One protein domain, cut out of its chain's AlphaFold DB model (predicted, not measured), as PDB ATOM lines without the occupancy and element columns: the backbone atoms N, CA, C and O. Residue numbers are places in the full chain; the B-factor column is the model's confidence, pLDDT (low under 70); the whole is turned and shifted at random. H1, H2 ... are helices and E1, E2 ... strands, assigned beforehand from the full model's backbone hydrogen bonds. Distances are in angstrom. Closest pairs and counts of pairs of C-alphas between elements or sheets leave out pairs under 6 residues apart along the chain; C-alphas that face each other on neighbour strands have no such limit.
ATOM      1  N   MET A   1       5.398  -7.309 158.258       66.50
ATOM      2  CA  MET A   1       4.675  -8.590 158.423       66.50
ATOM      3  C   MET A   1       4.963  -9.002 159.841       66.50
ATOM      4  O   MET A   1       6.119  -8.930 160.231       66.50
ATOM      5  N   ALA A   2       3.926  -9.315 160.606       76.81
ATOM      6  CA  ALA A   2       4.059  -9.645 162.017       76.81
ATOM      7  C   ALA A   2       4.145 -11.167 162.156       76.81
ATOM      8  O   ALA A   2       3.363 -11.874 161.526       76.81
ATOM      9  N   GLU A   3       5.078 -11.671 162.956       84.94
ATOM     10  CA  GLU A   3       5.237 -13.104 163.202       84.94
ATOM     11  C   GLU A   3       4.641 -13.458 164.569       84.94
ATOM     12  O   GLU A   3       5.005 -12.864 165.585       84.94
ATOM     13  N   ILE A   4       3.698 -14.405 164.602       85.62
ATOM     14  CA  ILE A   4       3.130 -14.938 165.846       85.62
ATOM     15  C   ILE A   4       3.656 -16.354 166.052       85.62
ATOM     16  O   ILE A   4       3.453 -17.236 165.217       85.62
ATOM     17  N   LYS A   5       4.286 -16.578 167.203       88.69
ATOM     18  CA  LYS A   5       4.787 -17.890 167.616       88.69
ATOM     19  C   LYS A   5       3.648 -18.793 168.062       88.69
ATOM     20  O   LYS A   5       2.813 -18.384 168.871       88.69
ATOM     21  N   ILE A   6       3.629 -20.023 167.564       88.06
ATOM     22  CA  ILE A   6       2.663 -21.057 167.925       88.06
ATOM     23  C   ILE A   6       3.330 -22.041 168.876       88.06
ATOM     24  O   ILE A   6       4.323 -22.693 168.549       88.06
ATOM     25  N   TYR A   7       2.729 -22.186 170.049       88.12
ATOM     26  CA  TYR A   7       3.177 -23.099 171.085       88.12
ATOM     27  C   TYR A   7       2.274 -24.326 171.157       88.12
ATOM     28  O   TYR A   7       1.048 -24.233 171.046       88.12
ATOM     29  N   GLY A   8       2.884 -25.486 171.379       86.56
ATOM     30  CA  GLY A   8       2.169 -26.691 171.780       86.56
ATOM     31  C   GLY A   8       1.720 -26.635 173.242       86.56
ATOM     32  O   GLY A   8       2.167 -25.794 174.021       86.56
ATOM     33  N   LEU A   9       0.886 -27.596 173.641       82.75
ATOM     34  CA  LEU A   9       0.434 -27.760 175.032       82.75
ATOM     35  C   LEU A   9       1.591 -27.958 176.029       82.75
ATOM     36  O   LEU A   9       1.450 -27.610 177.202       82.75
ATOM     37  N   ASP A  10       2.726 -28.465 175.549       80.88
ATOM     38  CA  ASP A  10       3.950 -28.689 176.326       80.88
ATOM     39  C   ASP A  10       4.786 -27.411 176.525       80.88
ATOM     40  O   ASP A  10       5.837 -27.453 177.154       80.88
ATOM     41  N   GLY A  11       4.358 -26.272 175.964       77.88
ATOM     42  CA  GLY A  11       5.097 -25.006 176.017       77.88
ATOM     43  C   GLY A  11       6.244 -24.902 175.004       77.88
ATOM     44  O   GLY A  11       6.905 -23.870 174.938       77.88
ATOM     45  N   ALA A  12       6.468 -25.934 174.186       83.12
ATOM     46  CA  ALA A  12       7.441 -25.903 173.098       83.12
ATOM     47  C   ALA A  12       6.910 -25.114 171.887       83.12
ATOM     48  O   ALA A  12       5.750 -25.271 171.494       83.12
ATOM     49  N   GLU A  13       7.769 -24.291 171.287       85.06
ATOM     50  CA  GLU A  13       7.498 -23.587 170.030       85.06
ATOM     51  C   GLU A  13       7.446 -24.619 168.888       85.06
ATOM     52  O   GLU A  13       8.412 -25.348 168.663       85.06
ATOM     53  N   LYS A  14       6.295 -24.741 168.215       84.12
ATOM     54  CA  LYS A  14       6.089 -25.704 167.118       84.12
ATOM     55  C   LYS A  14       6.306 -25.067 165.752       84.12
ATOM     56  O   LYS A  14       6.926 -25.668 164.880       84.12
ATOM     57  N   SER A  15       5.749 -23.880 165.557       85.56
ATOM     58  CA  SER A  15       5.775 -23.155 164.290       85.56
ATOM     59  C   SER A  15       5.550 -21.667 164.529       85.56
ATOM     60  O   SER A  15       5.184 -21.250 165.626       85.56
ATOM     61  N   SER A  16       5.743 -20.864 163.493       85.44
ATOM     62  CA  SER A  16       5.325 -19.471 163.465       85.44
ATOM     63  C   SER A  16       4.341 -19.245 162.322       85.44
ATOM     64  O   SER A  16       4.368 -19.941 161.305       85.44
ATOM     65  N   ILE A  17       3.415 -18.307 162.521       85.62
ATOM     66  CA  ILE A  17       2.465 -17.869 161.500       85.62
ATOM     67  C   ILE A  17       2.748 -16.404 161.174       85.62
ATOM     68  O   ILE A  17       2.826 -15.555 162.066       85.62
ATOM     69  N   GLU A  18       2.877 -16.114 159.882       82.50
ATOM     70  CA  GLU A  18       2.955 -14.750 159.381       82.50
ATOM     71  C   GLU A  18       1.559 -14.142 159.301       82.50
ATOM     72  O   GLU A  18       0.626 -14.717 158.735       82.50
ATOM     73  N   VAL A  19       1.417 -12.943 159.854       82.25
ATOM     74  CA  VAL A  19       0.143 -12.241 159.937       82.25
ATOM     75  C   VAL A  19       0.250 -10.873 159.266       82.25
ATOM     76  O   VAL A  19       1.294 -10.206 159.341       82.25
ATOM     77  N   PRO A  20      -0.816 -10.409 158.584       79.88
ATOM     78  CA  PRO A  20      -0.770  -9.129 157.901       79.88
ATOM     79  C   PRO A  20      -0.463  -7.970 158.855       79.88
ATOM     80  O   PRO A  20      -1.164  -7.760 159.845       79.88
ATOM     81  N   ALA A  21       0.538  -7.157 158.498       79.56
ATOM     82  CA  ALA A  21       1.002  -6.031 159.315       79.56
ATOM     83  C   ALA A  21      -0.124  -5.045 159.668       79.56
ATOM     84  O   ALA A  21      -0.172  -4.519 160.768       79.56
ATOM     85  N   TYR A  22      -1.105  -4.849 158.782       78.38
ATOM     86  CA  TYR A  22      -2.195  -3.896 159.021       78.38
ATOM     87  C   TYR A  22      -3.085  -4.232 160.239       78.38
ATOM     88  O   TYR A  22      -3.832  -3.365 160.692       78.38
ATOM     89  N   LEU A  23      -3.041  -5.470 160.750       78.19
ATOM     90  CA  LEU A  23      -3.800  -5.902 161.929       78.19
ATOM     91  C   LEU A  23      -3.054  -5.684 163.247       78.19
ATOM     92  O   LEU A  23      -3.690  -5.398 164.259       78.19
ATOM     93  N   PHE A  24      -1.728  -5.822 163.219       82.12
ATOM     94  CA  PHE A  24      -0.865  -5.872 164.405       82.12
ATOM     95  C   PHE A  24       0.125  -4.698 164.487       82.12
ATOM     96  O   PHE A  24       0.754  -4.493 165.518       82.12
ATOM     97  N   GLU A  25       0.223  -3.889 163.434       82.44
ATOM     98  CA  GLU A  25       1.049  -2.679 163.337       82.44
ATOM     99  C   GLU A  25       0.186  -1.471 162.910       82.44
ATOM    100  O   GLU A  25       0.584  -0.626 162.107       82.44
ATOM    101  N   SER A  26      -1.055  -1.399 163.400       82.38
ATOM    102  CA  SER A  26      -1.975  -0.296 163.105       82.38
ATOM    103  C   SER A  26      -1.709   0.921 163.993       82.38
ATOM    104  O   SER A  26      -1.312   0.804 165.154       82.38
ATOM    105  N   SER A  27      -1.998   2.119 163.476       83.62
ATOM    106  CA  SER A  27      -1.903   3.359 164.248       83.62
ATOM    107  C   SER A  27      -2.864   3.331 165.443       83.62
ATOM    108  O   SER A  27      -4.087   3.254 165.275       83.62
ATOM    109  N   VAL A  28      -2.321   3.454 166.652       84.94
ATOM    110  CA  VAL A  28      -3.098   3.429 167.893       84.94
ATOM    111  C   VAL A  28      -3.623   4.827 168.222       84.94
ATOM    112  O   VAL A  28      -2.860   5.728 168.563       84.94
ATOM    113  N   SER A  29      -4.947   5.003 168.196       90.25
ATOM    114  CA  SER A  29      -5.607   6.221 168.686       90.25
ATOM    115  C   SER A  29      -6.257   5.973 170.047       90.25
ATOM    116  O   SER A  29      -7.263   5.271 170.150       90.25
ATOM    117  N   LYS A  30      -5.711   6.587 171.107       92.81
ATOM    118  CA  LYS A  30      -6.259   6.478 172.474       92.81
ATOM    119  C   LYS A  30      -7.699   6.990 172.567       92.81
ATOM    120  O   LYS A  30      -8.505   6.415 173.293       92.81
ATOM    121  N   HIS A  31      -8.018   8.052 171.826       94.50
ATOM    122  CA  HIS A  31      -9.362   8.626 171.795       94.50
ATOM    123  C   HIS A  31     -10.377   7.631 171.227       94.50
ATOM    124  O   HIS A  31     -11.393   7.363 171.865       94.50
ATOM    125  N   LEU A  32     -10.042   7.020 170.086       93.94
ATOM    126  CA  LEU A  32     -10.891   6.030 169.434       93.94
ATOM    127  C   LEU A  32     -11.095   4.792 170.318       93.94
ATOM    128  O   LEU A  32     -12.219   4.322 170.469       93.94
ATOM    129  N   LEU A  33     -10.027   4.291 170.952       94.50
ATOM    130  CA  LEU A  33     -10.129   3.167 171.887       94.50
ATOM    131  C   LEU A  33     -11.079   3.484 173.047       94.50
ATOM    132  O   LEU A  33     -11.958   2.686 173.361       94.50
ATOM    133  N   HIS A  34     -10.940   4.661 173.661       95.44
ATOM    134  CA  HIS A  34     -11.822   5.088 174.745       95.44
ATOM    135  C   HIS A  34     -13.288   5.192 174.295       95.44
ATOM    136  O   HIS A  34     -14.183   4.734 175.005       95.44
ATOM    137  N   GLU A  35     -13.546   5.770 173.122       95.25
ATOM    138  CA  GLU A  35     -14.899   5.912 172.583       95.25
ATOM    139  C   GLU A  35     -15.558   4.555 172.298       95.25
ATOM    140  O   GLU A  35     -16.699   4.325 172.711       95.25
ATOM    141  N   VAL A  36     -14.820   3.625 171.682       95.94
ATOM    142  CA  VAL A  36     -15.312   2.268 171.409       95.94
ATOM    143  C   VAL A  36     -15.601   1.512 172.701       95.94
ATOM    144  O   VAL A  36     -16.677   0.934 172.824       95.94
ATOM    145  N   ILE A  37     -14.708   1.564 173.693       95.19
ATOM    146  CA  ILE A  37     -14.937   0.907 174.992       95.19
ATOM    147  C   ILE A  37     -16.154   1.512 175.690       95.19
ATOM    148  O   ILE A  37     -17.006   0.776 176.184       95.19
ATOM    149  N   ARG A  38     -16.284   2.842 175.702       96.25
ATOM    150  CA  ARG A  38     -17.443   3.521 176.295       96.25
ATOM    151  C   ARG A  38     -18.745   3.076 175.634       96.25
ATOM    152  O   ARG A  38     -19.730   2.860 176.339       96.25
ATOM    153  N   ALA A  39     -18.762   2.938 174.310       96.38
ATOM    154  CA  ALA A  39     -19.922   2.437 173.585       96.38
ATOM    155  C   ALA A  39     -20.202   0.960 173.893       96.38
ATOM    156  O   ALA A  39     -21.344   0.612 174.166       96.38
ATOM    157  N   LEU A 101     -21.777   3.353 166.631       93.19
ATOM    158  CA  LEU A 101     -20.448   3.666 166.097       93.19
ATOM    159  C   LEU A 101     -20.301   3.134 164.675       93.19
ATOM    160  O   LEU A 101     -20.934   2.127 164.319       93.19
ATOM    161  N   ASN A 102     -19.437   3.771 163.887       92.88
ATOM    162  CA  ASN A 102     -19.178   3.342 162.521       92.88
ATOM    163  C   ASN A 102     -18.415   2.014 162.501       92.88
ATOM    164  O   ASN A 102     -17.614   1.700 163.380       92.88
ATOM    165  N   ARG A 103     -18.634   1.207 161.456       89.00
ATOM    166  CA  ARG A 103     -17.936  -0.084 161.310       89.00
ATOM    167  C   ARG A 103     -16.418   0.097 161.203       89.00
ATOM    168  O   ARG A 103     -15.674  -0.648 161.831       89.00
ATOM    169  N   LYS A 104     -15.975   1.124 160.468       88.69
ATOM    170  CA  LYS A 104     -14.553   1.450 160.278       88.69
ATOM    171  C   LYS A 104     -13.862   1.815 161.596       88.69
ATOM    172  O   LYS A 104     -12.790   1.293 161.873       88.69
ATOM    173  N   GLU A 105     -14.518   2.617 162.432       90.19
ATOM    174  CA  GLU A 105     -14.037   2.990 163.772       90.19
ATOM    175  C   GLU A 105     -13.843   1.762 164.667       90.19
ATOM    176  O   GLU A 105     -12.781   1.592 165.260       90.19
ATOM    177  N   LYS A 106     -14.830   0.853 164.703       89.94
ATOM    178  CA  LYS A 106     -14.731  -0.395 165.478       89.94
ATOM    179  C   LYS A 106     -13.569  -1.272 165.013       89.94
ATOM    180  O   LYS A 106     -12.821  -1.784 165.839       89.94
ATOM    181  N   LYS A 107     -13.400  -1.430 163.697       88.62
ATOM    182  CA  LYS A 107     -12.304  -2.221 163.117       88.62
ATOM    183  C   LYS A 107     -10.938  -1.612 163.423       88.62
ATOM    184  O   LYS A 107     -10.026  -2.333 163.815       88.62
ATOM    185  N   GLN A 108     -10.804  -0.295 163.283       90.00
ATOM    186  CA  GLN A 108      -9.557   0.402 163.588       90.00
ATOM    187  C   GLN A 108      -9.215   0.321 165.081       90.00
ATOM    188  O   GLN A 108      -8.054   0.111 165.422       90.00
ATOM    189  N   ALA A 109     -10.206   0.423 165.968       92.25
ATOM    190  CA  ALA A 109     -10.006   0.242 167.402       92.25
ATOM    191  C   ALA A 109      -9.563  -1.185 167.751       92.25
ATOM    192  O   ALA A 109      -8.616  -1.355 168.517       92.25
ATOM    193  N   LEU A 110     -10.187  -2.202 167.149       91.19
ATOM    194  CA  LEU A 110      -9.795  -3.602 167.322       91.19
ATOM    195  C   LEU A 110      -8.344  -3.837 166.871       91.19
ATOM    196  O   LEU A 110      -7.550  -4.388 167.632       91.19
ATOM    197  N   ALA A 111      -7.986  -3.373 165.670       90.06
ATOM    198  CA  ALA A 111      -6.621  -3.471 165.150       90.06
ATOM    199  C   ALA A 111      -5.623  -2.719 166.047       90.06
ATOM    200  O   ALA A 111      -4.558  -3.241 166.364       90.06
ATOM    201  N   GLY A 112      -5.982  -1.528 166.535       91.31
ATOM    202  CA  GLY A 112      -5.162  -0.778 167.487       91.31
ATOM    203  C   GLY A 112      -4.957  -1.517 168.814       91.31
ATOM    204  O   GLY A 112      -3.845  -1.547 169.329       91.31
ATOM    205  N   ALA A 113      -5.995  -2.164 169.353       92.31
ATOM    206  CA  ALA A 113      -5.890  -2.957 170.579       92.31
ATOM    207  C   ALA A 113      -5.006  -4.203 170.398       92.31
ATOM    208  O   ALA A 113      -4.193  -4.504 171.273       92.31
ATOM    209  N   LEU A 114      -5.125  -4.894 169.259       91.00
ATOM    210  CA  LEU A 114      -4.236  -6.006 168.907       91.00
ATOM    211  C   LEU A 114      -2.792  -5.541 168.735       91.00
ATOM    212  O   LEU A 114      -1.888  -6.201 169.233       91.00
ATOM    213  N   SER A 115      -2.587  -4.383 168.108       90.81
ATOM    214  CA  SER A 115      -1.253  -3.815 167.898       90.81
ATOM    215  C   SER A 115      -0.559  -3.476 169.219       90.81
ATOM    216  O   SER A 115       0.625  -3.754 169.378       90.81
ATOM    217  N   ILE A 116      -1.299  -2.955 170.209       91.31
ATOM    218  CA  ILE A 116      -0.767  -2.747 171.569       91.31
ATOM    219  C   ILE A 116      -0.330  -4.082 172.180       91.31
ATOM    220  O   ILE A 116       0.792  -4.198 172.660       91.31
ATOM    221  N   ARG A 117      -1.203  -5.098 172.159       90.56
ATOM    222  CA  ARG A 117      -0.906  -6.403 172.775       90.56
ATOM    223  C   ARG A 117       0.246  -7.124 172.087       90.56
ATOM    224  O   ARG A 117       1.018  -7.804 172.754       90.56
ATOM    225  N   PHE A 118       0.360  -6.959 170.777       90.12
ATOM    226  CA  PHE A 118       1.445  -7.513 169.984       90.12
ATOM    227  C   PHE A 118       2.777  -6.821 170.278       90.12
ATOM    228  O   PHE A 118       3.762  -7.507 170.520       90.12
ATOM    229  N   GLY A 119       2.795  -5.486 170.369       87.06
ATOM    230  CA  GLY A 119       3.993  -4.730 170.756       87.06
ATOM    231  C   GLY A 119       4.478  -5.000 172.187       87.06
ATOM    232  O   GLY A 119       5.638  -4.752 172.493       87.06
ATOM    233  N   GLU A 120       3.614  -5.522 173.061       89.19
ATOM    234  CA  GLU A 120       3.971  -5.991 174.408       89.19
ATOM    235  C   GLU A 120       4.405  -7.471 174.451       89.19
ATOM    236  O   GLU A 120       4.610  -8.000 175.543       89.19
ATOM    237  N   GLU A 121       4.491  -8.154 173.301       87.19
ATOM    238  CA  GLU A 121       4.792  -9.593 173.180       87.19
ATOM    239  C   GLU A 121       3.788 -10.501 173.922       87.19
ATOM    240  O   GLU A 121       4.101 -11.612 174.349       87.19
ATOM    241  N   ARG A 122       2.535 -10.046 174.071       88.88
ATOM    242  CA  ARG A 122       1.473 -10.766 174.806       88.88
ATOM    243  C   ARG A 122       0.449 -11.446 173.908       88.88
ATOM    244  O   ARG A 122      -0.672 -11.731 174.336       88.88
ATOM    245  N   VAL A 123       0.817 -11.671 172.652       90.06
ATOM    246  CA  VAL A 123       0.011 -12.387 171.666       90.06
ATOM    247  C   VAL A 123       0.740 -13.669 171.302       90.06
ATOM    248  O   VAL A 123       1.845 -13.618 170.774       90.06
ATOM    249  N   ILE A 124       0.113 -14.811 171.572       89.69
ATOM    250  CA  ILE A 124       0.682 -16.132 171.288       89.69
ATOM    251  C   ILE A 124      -0.316 -17.004 170.532       89.69
ATOM    252  O   ILE A 124      -1.531 -16.868 170.687       89.69
ATOM    253  N   GLY A 125       0.201 -17.923 169.728       89.31
ATOM    254  CA  GLY A 125      -0.562 -19.008 169.132       89.31
ATOM    255  C   GLY A 125      -0.577 -20.231 170.048       89.31
ATOM    256  O   GLY A 125       0.446 -20.580 170.633       89.31
ATOM    257  N   LEU A 126      -1.721 -20.901 170.155       87.88
ATOM    258  CA  LEU A 126      -1.861 -22.212 170.785       87.88
ATOM    259  C   LEU A 126      -2.251 -23.232 169.725       87.88
ATOM    260  O   LEU A 126      -3.337 -23.152 169.150       87.88
ATOM    261  N   ASP A 127      -1.398 -24.229 169.531       84.75
ATOM    262  CA  ASP A 127      -1.763 -25.413 168.774       84.75
ATOM    263  C   ASP A 127      -2.684 -26.308 169.619       84.75
ATOM    264  O   ASP A 127      -2.313 -26.797 170.690       84.75
ATOM    265  N   THR A 128      -3.906 -26.507 169.130       77.88
ATOM    266  CA  THR A 128      -4.936 -27.322 169.778       77.88
ATOM    267  C   THR A 128      -4.789 -28.815 169.478       77.88
ATOM    268  O   THR A 128      -5.494 -29.616 170.103       77.88
ATOM    269  N   MET A 129      -3.859 -29.222 168.598       65.06
ATOM    270  CA  MET A 129      -3.545 -30.634 168.350       65.06
ATOM    271  C   MET A 129      -3.046 -31.306 169.645       65.06
ATOM    272  O   MET A 129      -1.924 -31.073 170.096       65.06
ATOM    273  N   GLY A 130      -3.909 -32.124 170.264       65.00
ATOM    274  CA  GLY A 130      -3.677 -32.803 171.553       65.00
ATOM    275  C   GLY A 130      -4.744 -32.545 172.635       65.00
ATOM    276  O   GLY A 130      -4.680 -33.121 173.732       65.00
ATOM    277  N   LEU A 131      -5.738 -31.696 172.351       77.75
ATOM    278  CA  LEU A 131      -6.967 -31.535 173.142       77.75
ATOM    279  C   LEU A 131      -8.087 -32.445 172.602       77.75
ATOM    280  O   LEU A 131      -9.117 -31.965 172.141       77.75
ATOM    281  N   ASP A 132      -7.901 -33.764 172.683       77.81
ATOM    282  CA  ASP A 132      -8.933 -34.738 172.271       77.81
ATOM    283  C   ASP A 132     -10.102 -34.807 173.269       77.81
ATOM    284  O   ASP A 132     -11.240 -35.122 172.924       77.81
ATOM    285  N   GLU A 133      -9.831 -34.461 174.529       85.44
ATOM    286  CA  GLU A 133     -10.799 -34.442 175.625       85.44
ATOM    287  C   GLU A 133     -10.796 -33.082 176.333       85.44
ATOM    288  O   GLU A 133      -9.735 -32.458 176.464       85.44
ATOM    289  N   PRO A 134     -11.951 -32.624 176.858       85.44
ATOM    290  CA  PRO A 134     -12.045 -31.349 177.555       85.44
ATOM    291  C   PRO A 134     -11.363 -31.421 178.930       85.44
ATOM    292  O   PRO A 134     -11.995 -31.717 179.944       85.44
ATOM    293  N   LYS A 135     -10.052 -31.164 178.963       87.25
ATOM    294  CA  LYS A 135      -9.205 -31.244 180.160       87.25
ATOM    295  C   LYS A 135      -8.610 -29.881 180.499       87.25
ATOM    296  O   LYS A 135      -7.622 -29.441 179.915       87.25
ATOM    297  N   THR A 136      -9.173 -29.253 181.528       89.25
ATOM    298  CA  THR A 136      -8.735 -27.960 182.089       89.25
ATOM    299  C   THR A 136      -7.284 -28.000 182.572       89.25
ATOM    300  O   THR A 136      -6.542 -27.040 182.390       89.25
ATOM    301  N   GLN A 137      -6.851 -29.130 183.139       87.50
ATOM    302  CA  GLN A 137      -5.505 -29.309 183.685       87.50
ATOM    303  C   GLN A 137      -4.407 -29.084 182.637       87.50
ATOM    304  O   GLN A 137      -3.408 -28.451 182.964       87.50
ATOM    305  N   LYS A 138      -4.614 -29.536 181.388       86.19
ATOM    306  CA  LYS A 138      -3.661 -29.339 180.280       86.19
ATOM    307  C   LYS A 138      -3.487 -27.855 179.933       86.19
ATOM    308  O   LYS A 138      -2.383 -27.397 179.663       86.19
ATOM    309  N   LEU A 139      -4.574 -27.084 179.977       86.00
ATOM    310  CA  LEU A 139      -4.514 -25.638 179.745       86.00
ATOM    311  C   LEU A 139      -3.867 -24.903 180.918       86.00
ATOM    312  O   LEU A 139      -3.101 -23.971 180.712       86.00
ATOM    313  N   VAL A 140      -4.132 -25.334 182.152       87.56
ATOM    314  CA  VAL A 140      -3.476 -24.757 183.333       87.56
ATOM    315  C   VAL A 140      -1.974 -25.038 183.314       87.56
ATOM    316  O   VAL A 140      -1.204 -24.147 183.657       87.56
ATOM    317  N   SER A 141      -1.535 -26.235 182.907       87.56
ATOM    318  CA  SER A 141      -0.104 -26.515 182.735       87.56
ATOM    319  C   SER A 141       0.501 -25.667 181.626       87.56
ATOM    320  O   SER A 141       1.534 -25.055 181.862       87.56
ATOM    321  N   PHE A 142      -0.158 -25.540 180.471       86.00
ATOM    322  CA  PHE A 142       0.284 -24.651 179.393       86.00
ATOM    323  C   PHE A 142       0.486 -23.211 179.890       86.00
ATOM    324  O   PHE A 142       1.570 -22.655 179.750       86.00
ATOM    325  N   LEU A 143      -0.513 -22.644 180.576       84.88
ATOM    326  CA  LEU A 143      -0.452 -21.280 181.111       84.88
ATOM    327  C   LEU A 143       0.654 -21.077 182.159       84.88
ATOM    328  O   LEU A 143       1.129 -19.959 182.307       84.88
ATOM    329  N   LYS A 144       1.076 -22.128 182.875       86.25
ATOM    330  CA  LYS A 144       2.180 -22.053 183.849       86.25
ATOM    331  C   LYS A 144       3.558 -21.901 183.204       86.25
ATOM    332  O   LYS A 144       4.465 -21.451 183.893       86.25
ATOM    333  N   HIS A 145       3.723 -22.272 181.932       83.56
ATOM    334  CA  HIS A 145       4.996 -22.096 181.223       83.56
ATOM    335  C   HIS A 145       5.282 -20.624 180.899       83.56
ATOM    336  O   HIS A 145       6.429 -20.264 180.657       83.56
ATOM    337  N   PHE A 146       4.256 -19.773 180.919       79.62
ATOM    338  CA  PHE A 146       4.380 -18.348 180.652       79.62
ATOM    339  C   PHE A 146       4.248 -17.568 181.960       79.62
ATOM    340  O   PHE A 146       3.222 -17.615 182.644       79.62
ATOM    341  N   GLU A 147       5.295 -16.834 182.322       72.25
ATOM    342  CA  GLU A 147       5.284 -16.032 183.540       72.25
ATOM    343  C   GLU A 147       4.323 -14.838 183.423       72.25
ATOM    344  O   GLU A 147       4.181 -14.203 182.380       72.25
ATOM    345  N   GLY A 148       3.646 -14.507 184.526       70.00
ATOM    346  CA  GLY A 148       2.853 -13.278 184.627       70.00
ATOM    347  C   GLY A 148       1.457 -13.314 183.994       70.00
ATOM    348  O   GLY A 148       0.755 -12.302 184.058       70.00
ATOM    349  N   ILE A 149       0.997 -14.451 183.457       78.44
ATOM    350  CA  ILE A 149      -0.369 -14.563 182.931       78.44
ATOM    351  C   ILE A 149      -1.386 -14.577 184.079       78.44
ATOM    352  O   ILE A 149      -1.582 -15.587 184.756       78.44
ATOM    353  N   LYS A 150      -2.084 -13.454 184.276       82.88
ATOM    354  CA  LYS A 150      -3.211 -13.372 185.217       82.88
ATOM    355  C   LYS A 150      -4.546 -13.514 184.503       82.88
ATOM    356  O   LYS A 150      -5.365 -14.296 184.969       82.88
ATOM    357  N   LYS A 151      -4.767 -12.799 183.394       90.00
ATOM    358  CA  LYS A 151      -6.039 -12.820 182.646       90.00
ATOM    359  C   LYS A 151      -5.857 -13.168 181.165       90.00
ATOM    360  O   LYS A 151      -5.860 -12.257 180.333       90.00
ATOM    361  N   PRO A 152      -5.698 -14.453 180.807       92.44
ATOM    362  CA  PRO A 152      -5.625 -14.852 179.412       92.44
ATOM    363  C   PRO A 152      -7.013 -14.843 178.759       92.44
ATOM    364  O   PRO A 152      -8.009 -15.266 179.359       92.44
ATOM    365  N   VAL A 153      -7.075 -14.395 177.507       94.12
ATOM    366  CA  VAL A 153      -8.222 -14.614 176.624       94.12
ATOM    367  C   VAL A 153      -7.843 -15.584 175.512       94.12
ATOM    368  O   VAL A 153      -6.883 -15.358 174.786       94.12
ATOM    369  N   PHE A 154      -8.618 -16.655 175.375       92.50
ATOM    370  CA  PHE A 154      -8.495 -17.621 174.290       92.50
ATOM    371  C   PHE A 154      -9.435 -17.234 173.150       92.50
ATOM    372  O   PHE A 154     -10.651 -17.137 173.341       92.50
ATOM    373  N   ILE A 155      -8.878 -17.017 171.968       93.56
ATOM    374  CA  ILE A 155      -9.612 -16.690 170.756       93.56
ATOM    375  C   ILE A 155      -9.618 -17.918 169.859       93.56
ATOM    376  O   ILE A 155      -8.565 -18.437 169.495       93.56
ATOM    377  N   HIS A 156     -10.820 -18.375 169.533       92.12
ATOM    378  CA  HIS A 156     -11.055 -19.655 168.876       92.12
ATOM    379  C   HIS A 156     -12.102 -19.520 167.767       92.12
ATOM    380  O   HIS A 156     -12.846 -18.531 167.702       92.12
ATOM    381  N   THR A 157     -12.202 -20.528 166.908       91.44
ATOM    382  CA  THR A 157     -13.286 -20.618 165.918       91.44
ATOM    383  C   THR A 157     -14.526 -21.287 166.533       91.44
ATOM    384  O   THR A 157     -14.419 -21.990 167.545       91.44
ATOM    385  N   PRO A 158     -15.742 -21.093 165.982       87.25
ATOM    386  CA  PRO A 158     -16.962 -21.701 166.531       87.25
ATOM    387  C   PRO A 158     -16.924 -23.240 166.641       87.25
ATOM    388  O   PRO A 158     -17.678 -23.821 167.425       87.25
ATOM    389  N   GLU A 159     -16.068 -23.898 165.860       87.19
ATOM    390  CA  GLU A 159     -15.962 -25.357 165.771       87.19
ATOM    391  C   GLU A 159     -15.206 -25.972 166.964       87.19
ATOM    392  O   GLU A 159     -15.490 -27.101 167.370       87.19
ATOM    393  N   GLU A 160     -14.325 -25.206 167.614       86.38
ATOM    394  CA  GLU A 160     -13.416 -25.658 168.681       86.38
ATOM    395  C   GLU A 160     -14.100 -25.776 170.062       86.38
ATOM    396  O   GLU A 160     -13.699 -25.181 171.067       86.38
ATOM    397  N   LYS A 161     -15.159 -26.590 170.151       87.81
ATOM    398  CA  LYS A 161     -15.963 -26.767 171.380       87.81
ATOM    399  C   LYS A 161     -15.175 -27.351 172.558       87.81
ATOM    400  O   LYS A 161     -15.517 -27.084 173.712       87.81
ATOM    401  N   ILE A 162     -14.159 -28.172 172.289       89.94
ATOM    402  CA  ILE A 162     -13.350 -28.821 173.333       89.94
ATOM    403  C   ILE A 162     -12.520 -27.779 174.088       89.94
ATOM    404  O   ILE A 162     -12.487 -27.794 175.324       89.94
ATOM    405  N   LEU A 163     -11.932 -26.823 173.363       88.25
ATOM    406  CA  LEU A 163     -11.195 -25.706 173.946       88.25
ATOM    407  C   LEU A 163     -12.116 -24.852 174.826       88.25
ATOM    408  O   LEU A 163     -11.797 -24.605 175.987       88.25
ATOM    409  N   VAL A 164     -13.307 -24.503 174.328       90.50
ATOM    410  CA  VAL A 164     -14.313 -23.732 175.084       90.50
ATOM    411  C   VAL A 164     -14.658 -24.397 176.419       90.50
ATOM    412  O   VAL A 164     -14.600 -23.760 177.473       90.50
ATOM    413  N   LYS A 165     -14.981 -25.696 176.397       90.00
ATOM    414  CA  LYS A 165     -15.296 -26.460 177.617       90.00
ATOM    415  C   LYS A 165     -14.116 -26.510 178.591       90.00
ATOM    416  O   LYS A 165     -14.329 -26.453 179.798       90.00
ATOM    417  N   SER A 166     -12.893 -26.580 178.070       89.75
ATOM    418  CA  SER A 166     -11.667 -26.633 178.873       89.75
ATOM    419  C   SER A 166     -11.297 -25.283 179.494       89.75
ATOM    420  O   SER A 166     -10.709 -25.258 180.571       89.75
ATOM    421  N   VAL A 167     -11.644 -24.159 178.858       91.19
ATOM    422  CA  VAL A 167     -11.369 -22.810 179.386       91.19
ATOM    423  C   VAL A 167     -12.420 -22.378 180.410       91.19
ATOM    424  O   VAL A 167     -12.074 -21.749 181.403       91.19
ATOM    425  N   ASN A 168     -13.692 -22.740 180.212       89.31
ATOM    426  CA  ASN A 168     -14.821 -22.249 181.018       89.31
ATOM    427  C   ASN A 168     -14.699 -22.453 182.534       89.31
ATOM    428  O   ASN A 168     -15.281 -21.690 183.298       89.31
ATOM    429  N   ASN A 169     -13.970 -23.477 182.974       89.69
ATOM    430  CA  ASN A 169     -13.791 -23.767 184.397       89.69
ATOM    431  C   ASN A 169     -12.655 -22.955 185.054       89.69
ATOM    432  O   ASN A 169     -12.471 -23.021 186.266       89.69
ATOM    433  N   ILE A 170     -11.848 -22.231 184.275       89.06
ATOM    434  CA  ILE A 170     -10.700 -21.470 184.777       89.06
ATOM    435  C   ILE A 170     -11.175 -20.059 185.143       89.06
ATOM    436  O   ILE A 170     -11.498 -19.265 184.267       89.06
ATOM    437  N   SER A 171     -11.178 -19.723 186.435       87.00
ATOM    438  CA  SER A 171     -11.760 -18.473 186.958       87.00
ATOM    439  C   SER A 171     -11.178 -17.191 186.358       87.00
ATOM    440  O   SER A 171     -11.897 -16.210 186.176       87.00
ATOM    441  N   ASN A 172      -9.877 -17.187 186.070       89.12
ATOM    442  CA  ASN A 172      -9.177 -16.000 185.589       89.12
ATOM    443  C   ASN A 172      -9.022 -15.965 184.061       89.12
ATOM    444  O   ASN A 172      -8.535 -14.969 183.530       89.12
ATOM    445  N   ALA A 173      -9.423 -17.023 183.351       91.19
ATOM    446  CA  ALA A 173      -9.353 -17.083 181.897       91.19
ATOM    447  C   ALA A 173     -10.721 -16.804 181.274       91.19
ATOM    448  O   ALA A 173     -11.768 -17.097 181.843       91.19
ATOM    449  N   SER A 174     -10.711 -16.258 180.065       92.38
ATOM    450  CA  SER A 174     -11.924 -16.096 179.266       92.38
ATOM    451  C   SER A 174     -11.710 -16.650 177.865       92.38
ATOM    452  O   SER A 174     -10.578 -16.803 177.418       92.38
ATOM    453  N   HIS A 175     -12.794 -16.964 177.165       93.06
ATOM    454  CA  HIS A 175     -12.743 -17.360 175.763       93.06
ATOM    455  C   HIS A 175     -13.681 -16.468 174.946       93.06
ATOM    456  O   HIS A 175     -14.710 -15.999 175.447       93.06
ATOM    457  N   ARG A 176     -13.319 -16.211 173.690       93.94
ATOM    458  CA  ARG A 176     -14.161 -15.517 172.714       93.94
ATOM    459  C   ARG A 176     -14.032 -16.185 171.356       93.94
ATOM    460  O   ARG A 176     -12.944 -16.543 170.924       93.94
ATOM    461  N   ASN A 177     -15.154 -16.278 170.656       92.38
ATOM    462  CA  ASN A 177     -15.150 -16.603 169.239       92.38
ATOM    463  C   ASN A 177     -14.488 -15.451 168.466       92.38
ATOM    464  O   ASN A 177     -14.750 -14.287 168.783       92.38
ATOM    465  N   VAL A 178     -13.695 -15.774 167.444       91.25
ATOM    466  CA  VAL A 178     -13.071 -14.809 166.530       91.25
ATOM    467  C   VAL A 178     -14.056 -13.776 165.960       91.25
ATOM    468  O   VAL A 178     -13.727 -12.600 165.839       91.25
ATOM    469  N   GLN A 179     -15.306 -14.172 165.706       89.06
ATOM    470  CA  GLN A 179     -16.352 -13.274 165.195       89.06
ATOM    471  C   GLN A 179     -16.874 -12.277 166.244       89.06
ATOM    472  O   GLN A 179     -17.409 -11.229 165.895       89.06
ATOM    473  N   ASN A 180     -16.716 -12.596 167.532       88.44
ATOM    474  CA  ASN A 180     -17.252 -11.838 168.667       88.44
ATOM    475  C   ASN A 180     -16.138 -11.228 169.535       88.44
ATOM    476  O   ASN A 180     -16.325 -11.015 170.739       88.44
ATOM    477  N   ILE A 181     -14.960 -10.978 168.958       90.62
ATOM    478  CA  ILE A 181     -13.887 -10.278 169.665       90.62
ATOM    479  C   ILE A 181     -14.317  -8.823 169.875       90.62
ATOM    480  O   ILE A 181     -14.788  -8.157 168.956       90.62
ATOM    481  N   SER A 182     -14.146  -8.331 171.102       91.88
ATOM    482  CA  SER A 182     -14.398  -6.933 171.452       91.88
ATOM    483  C   SER A 182     -13.096  -6.219 171.782       91.88
ATOM    484  O   SER A 182     -12.138  -6.844 172.254       91.88
ATOM    485  N   THR A 183     -13.079  -4.904 171.583       92.50
ATOM    486  CA  THR A 183     -11.902  -4.076 171.879       92.50
ATOM    487  C   THR A 183     -11.625  -4.083 173.381       92.50
ATOM    488  O   THR A 183     -10.480  -4.239 173.810       92.50
ATOM    489  N   LYS A 184     -12.685  -4.009 174.200       93.69
ATOM    490  CA  LYS A 184     -12.586  -4.116 175.657       93.69
ATOM    491  C   LYS A 184     -11.979  -5.441 176.099       93.69
ATOM    492  O   LYS A 184     -11.131  -5.428 176.986       93.69
ATOM    493  N   THR A 185     -12.386  -6.574 175.517       92.06
ATOM    494  CA  THR A 185     -11.842  -7.882 175.925       92.06
ATOM    495  C   THR A 185     -10.323  -7.912 175.756       92.06
ATOM    496  O   THR A 185      -9.638  -8.301 176.694       92.06
ATOM    497  N   LEU A 186      -9.808  -7.454 174.609       92.25
ATOM    498  CA  LEU A 186      -8.371  -7.454 174.300       92.25
ATOM    499  C   LEU A 186      -7.557  -6.538 175.226       92.25
ATOM    500  O   LEU A 186      -6.431  -6.855 175.610       92.25
ATOM    501  N   LEU A 187      -8.123  -5.391 175.602       90.81
ATOM    502  CA  LEU A 187      -7.457  -4.449 176.502       90.81
ATOM    503  C   LEU A 187      -7.541  -4.871 177.971       90.81
ATOM    504  O   LEU A 187      -6.622  -4.587 178.730       90.81
ATOM    505  N   VAL A 188      -8.605  -5.557 178.388       90.69
ATOM    506  CA  VAL A 188      -8.735  -6.068 179.764       90.69
ATOM    507  C   VAL A 188      -7.919  -7.344 179.979       90.69
ATOM    508  O   VAL A 188      -7.480  -7.594 181.102       90.69
ATOM    509  N   SER A 189      -7.732  -8.157 178.936       90.94
ATOM    510  CA  SER A 189      -6.875  -9.341 178.994       90.94
ATOM    511  C   SER A 189      -5.408  -8.950 179.079       90.94
ATOM    512  O   SER A 189      -4.971  -8.054 178.362       90.94
ATOM    513  N   ASP A 190      -4.646  -9.666 179.899       88.69
ATOM    514  CA  ASP A 190      -3.195  -9.505 179.953       88.69
ATOM    515  C   ASP A 190      -2.534 -10.215 178.776       88.69
ATOM    516  O   ASP A 190      -1.610  -9.670 178.194       88.69
ATOM    517  N   PHE A 191      -3.034 -11.399 178.415       90.50
ATOM    518  CA  PHE A 191      -2.497 -12.247 177.354       90.50
ATOM    519  C   PHE A 191      -3.595 -12.652 176.378       90.50
ATOM    520  O   PHE A 191      -4.705 -12.987 176.796       90.50
ATOM    521  N   VAL A 192      -3.272 -12.657 175.089       92.56
ATOM    522  CA  VAL A 192      -4.178 -13.059 174.014       92.56
ATOM    523  C   VAL A 192      -3.623 -14.320 173.363       92.56
ATOM    524  O   VAL A 192      -2.522 -14.314 172.821       92.56
ATOM    525  N   VAL A 193      -4.390 -15.404 173.428       91.94
ATOM    526  CA  VAL A 193      -4.015 -16.714 172.891       91.94
ATOM    527  C   VAL A 193      -4.917 -17.025 171.706       91.94
ATOM    528  O   VAL A 193      -6.123 -17.173 171.887       91.94
ATOM    529  N   PHE A 194      -4.363 -17.125 170.504       92.19
ATOM    530  CA  PHE A 194      -5.114 -17.472 169.298       92.19
ATOM    531  C   PHE A 194      -4.917 -18.934 168.913       92.19
ATOM    532  O   PHE A 194      -3.809 -19.453 169.000       92.19
ATOM    533  N   THR A 195      -5.958 -19.584 168.403       91.31
ATOM    534  CA  THR A 195      -5.775 -20.813 167.621       91.31
ATOM    535  C   THR A 195      -5.352 -20.461 166.188       91.31
ATOM    536  O   THR A 195      -5.759 -19.408 165.688       91.31
ATOM    537  N   PRO A 196      -4.551 -21.295 165.495       87.94
ATOM    538  CA  PRO A 196      -4.121 -21.023 164.119       87.94
ATOM    539  C   PRO A 196      -5.299 -20.703 163.188       87.94
ATOM    540  O   PRO A 196      -5.296 -19.685 162.499       87.94
ATOM    541  N   ALA A 197      -6.373 -21.492 163.284       88.75
ATOM    542  CA  ALA A 197      -7.604 -21.275 162.528       88.75
ATOM    543  C   ALA A 197      -8.282 -19.928 162.852       88.75
ATOM    544  O   ALA A 197      -8.880 -19.297 161.979       88.75
ATOM    545  N   ALA A 198      -8.191 -19.451 164.098       89.31
ATOM    546  CA  ALA A 198      -8.732 -18.150 164.476       89.31
ATOM    547  C   ALA A 198      -7.918 -16.982 163.896       89.31
ATOM    548  O   ALA A 198      -8.509 -15.961 163.548       89.31
ATOM    549  N   ILE A 199      -6.594 -17.119 163.760       87.12
ATOM    550  CA  ILE A 199      -5.746 -16.091 163.126       87.12
ATOM    551  C   ILE A 199      -6.128 -15.936 161.650       87.12
ATOM    552  O   ILE A 199      -6.348 -14.817 161.181       87.12
ATOM    553  N   GLU A 200      -6.277 -17.051 160.936       85.94
ATOM    554  CA  GLU A 200      -6.690 -17.055 159.528       85.94
ATOM    555  C   GLU A 200      -8.086 -16.443 159.343       85.94
ATOM    556  O   GLU A 200      -8.285 -15.543 158.520       85.94
ATOM    557  N   ALA A 201      -9.053 -16.855 160.171       86.88
ATOM    558  CA  ALA A 201     -10.411 -16.317 160.132       86.88
ATOM    559  C   ALA A 201     -10.462 -14.803 160.421       86.88
ATOM    560  O   ALA A 201     -11.249 -14.069 159.807       86.88
ATOM    561  N   LEU A 202      -9.610 -14.314 161.329       85.12
ATOM    562  CA  LEU A 202      -9.486 -12.887 161.625       85.12
ATOM    563  C   LEU A 202      -8.948 -12.107 160.415       85.12
ATOM    564  O   LEU A 202      -9.471 -11.035 160.092       85.12
ATOM    565  N   GLY A 203      -7.948 -12.664 159.724       80.88
ATOM    566  CA  GLY A 203      -7.388 -12.100 158.494       80.88
ATOM    567  C   GLY A 203      -8.435 -11.916 157.392       80.88
ATOM    568  O   GLY A 203      -8.500 -10.852 156.765       80.88
ATOM    569  N   ASN A 204      -9.311 -12.904 157.206       79.06
ATOM    570  CA  ASN A 204     -10.384 -12.848 156.208       79.06
ATOM    571  C   ASN A 204     -11.447 -11.795 156.567       79.06
ATOM    572  O   ASN A 204     -11.782 -10.934 155.756       79.06
ATOM    573  N   THR A 205     -11.891 -11.767 157.827       74.75
ATOM    574  CA  THR A 205     -12.961 -10.860 158.297       74.75
ATOM    575  C   THR A 205     -12.622  -9.372 158.118       74.75
ATOM    576  O   THR A 205     -13.496  -8.523 157.901       74.75
ATOM    577  N   ILE A 206     -11.342  -9.015 158.246       70.31
ATOM    578  CA  ILE A 206     -10.911  -7.615 158.178       70.31
ATOM    579  C   ILE A 206     -10.499  -7.226 156.748       70.31
ATOM    580  O   ILE A 206     -10.683  -6.066 156.373       70.31
ATOM    581  N   SER A 207     -10.039  -8.176 155.926       60.97
ATOM    582  CA  SER A 207      -9.664  -7.931 154.524       60.97
ATOM    583  C   SER A 207     -10.854  -7.795 153.562       60.97
ATOM    584  O   SER A 207     -10.774  -6.983 152.640       60.97
TER     585      SER A 207
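This is residues 1 to 39 and 101 to 207 of the 211 residues of the protein "50S ribosomal protein L4" of Candidatus Hydrogenedentes bacterium CG07_land_8_20_14_0_80_42_17 (UniProt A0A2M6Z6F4). A strongly twisted sheet of six strands runs through the body, with H2, H3 and H6 grouped at one side of its parallel strands and H4 and H5 at the other. The hairpin of E1 and E2 extends the sheet at one edge, and H7 packs where the sheet turns. The printed part has 146 residues, with seven named helices and six named strands in the order E1 E2 H1 H2 H3 E3 H4 E4 H5 E5 H6 E6 H7. The mixed sheet has the order E2, E1, E3, E6, E4, E5, and the class is mixed, helices and strands. The whole is compact, with a radius of gyration of the C-alphas of 14.7 A and spans of 41 by 30 by 29 A.

E1, residues 2 to 7, and E2, residues 13 to 19, form an antiparallel hairpin, with N 4 and O 17 within hydrogen-bond range at 2.9 A. H1, residues 21 to 24, only grazes the sheet. H2, residues 30 to 39, touches the hub H3, residues 103 to 119, at a steep tilt of 60 degrees, opposite ways; their closest C-alphas, of Leu 33 and Ala 109, are 5.4 A apart. With its residues 111 to 118 alone, H3 touches H1, the closest C-alphas being those of Phe 24 and Ser 115, 4.1 A apart. E3, residues 123 to 126, is parallel to E1, with N 125 and O 5 at 2.8 A. H4, residues 136 to 144, only grazes the sheet. E4, residues 152 to 156, H5, residues 161 to 167, and E5, residues 174 to 177, form a strand-helix-strand unit, two parallel neighbour strands with a helix between, its crossover right-handed; N 176 and O 154 are 2.8 A apart. H5 touches H4, and the closest C-alphas, of Thr 136 and Ser 166, are 4.5 A apart. H6, residues 183 to 188, touches H3 at a shallow tilt of 28 degrees, the same way; the closest C-alphas, of Leu 110 and Thr 183, are 5.0 A apart. E6, residues 191 to 194, is parallel to E3 and E4, with N 194 and O 124 at 2.8 A and N 153 and O 191 at 2.8 A. E3, H4, E4 and E5, H6, E6 are split units, with another strand between their two strands, and right-handed crossovers. H7, residues 196 to 207, is on one face of the sheet; the closest C-alphas of H7 and E4, of His 156 and Ala 198, are 5.2 A apart. In H2 to H7 every O i to N i+4 pair is within hydrogen-bond range; H1 is too short for one.

E1 begins at C-alpha 2, (4.059, -9.645, 162.017). From first to last C-alpha, H3 is 24.3 A long, H7 17.2 A and E2 16.9 A. H7 ends at C-alpha 207, (-9.664, -7.931, 154.524).

The C-alphas of His 31 and Asp 132 are the two farthest apart, 43.4 A. Residues 40 to 100 are not printed, and C-alphas 39 and 101 are 7.6 A apart across the cut. Of the links that are printed whole, none is long. The mean pLDDT of the printed part is 87.1, with residues 1, 129 to 130 and 207 under 70.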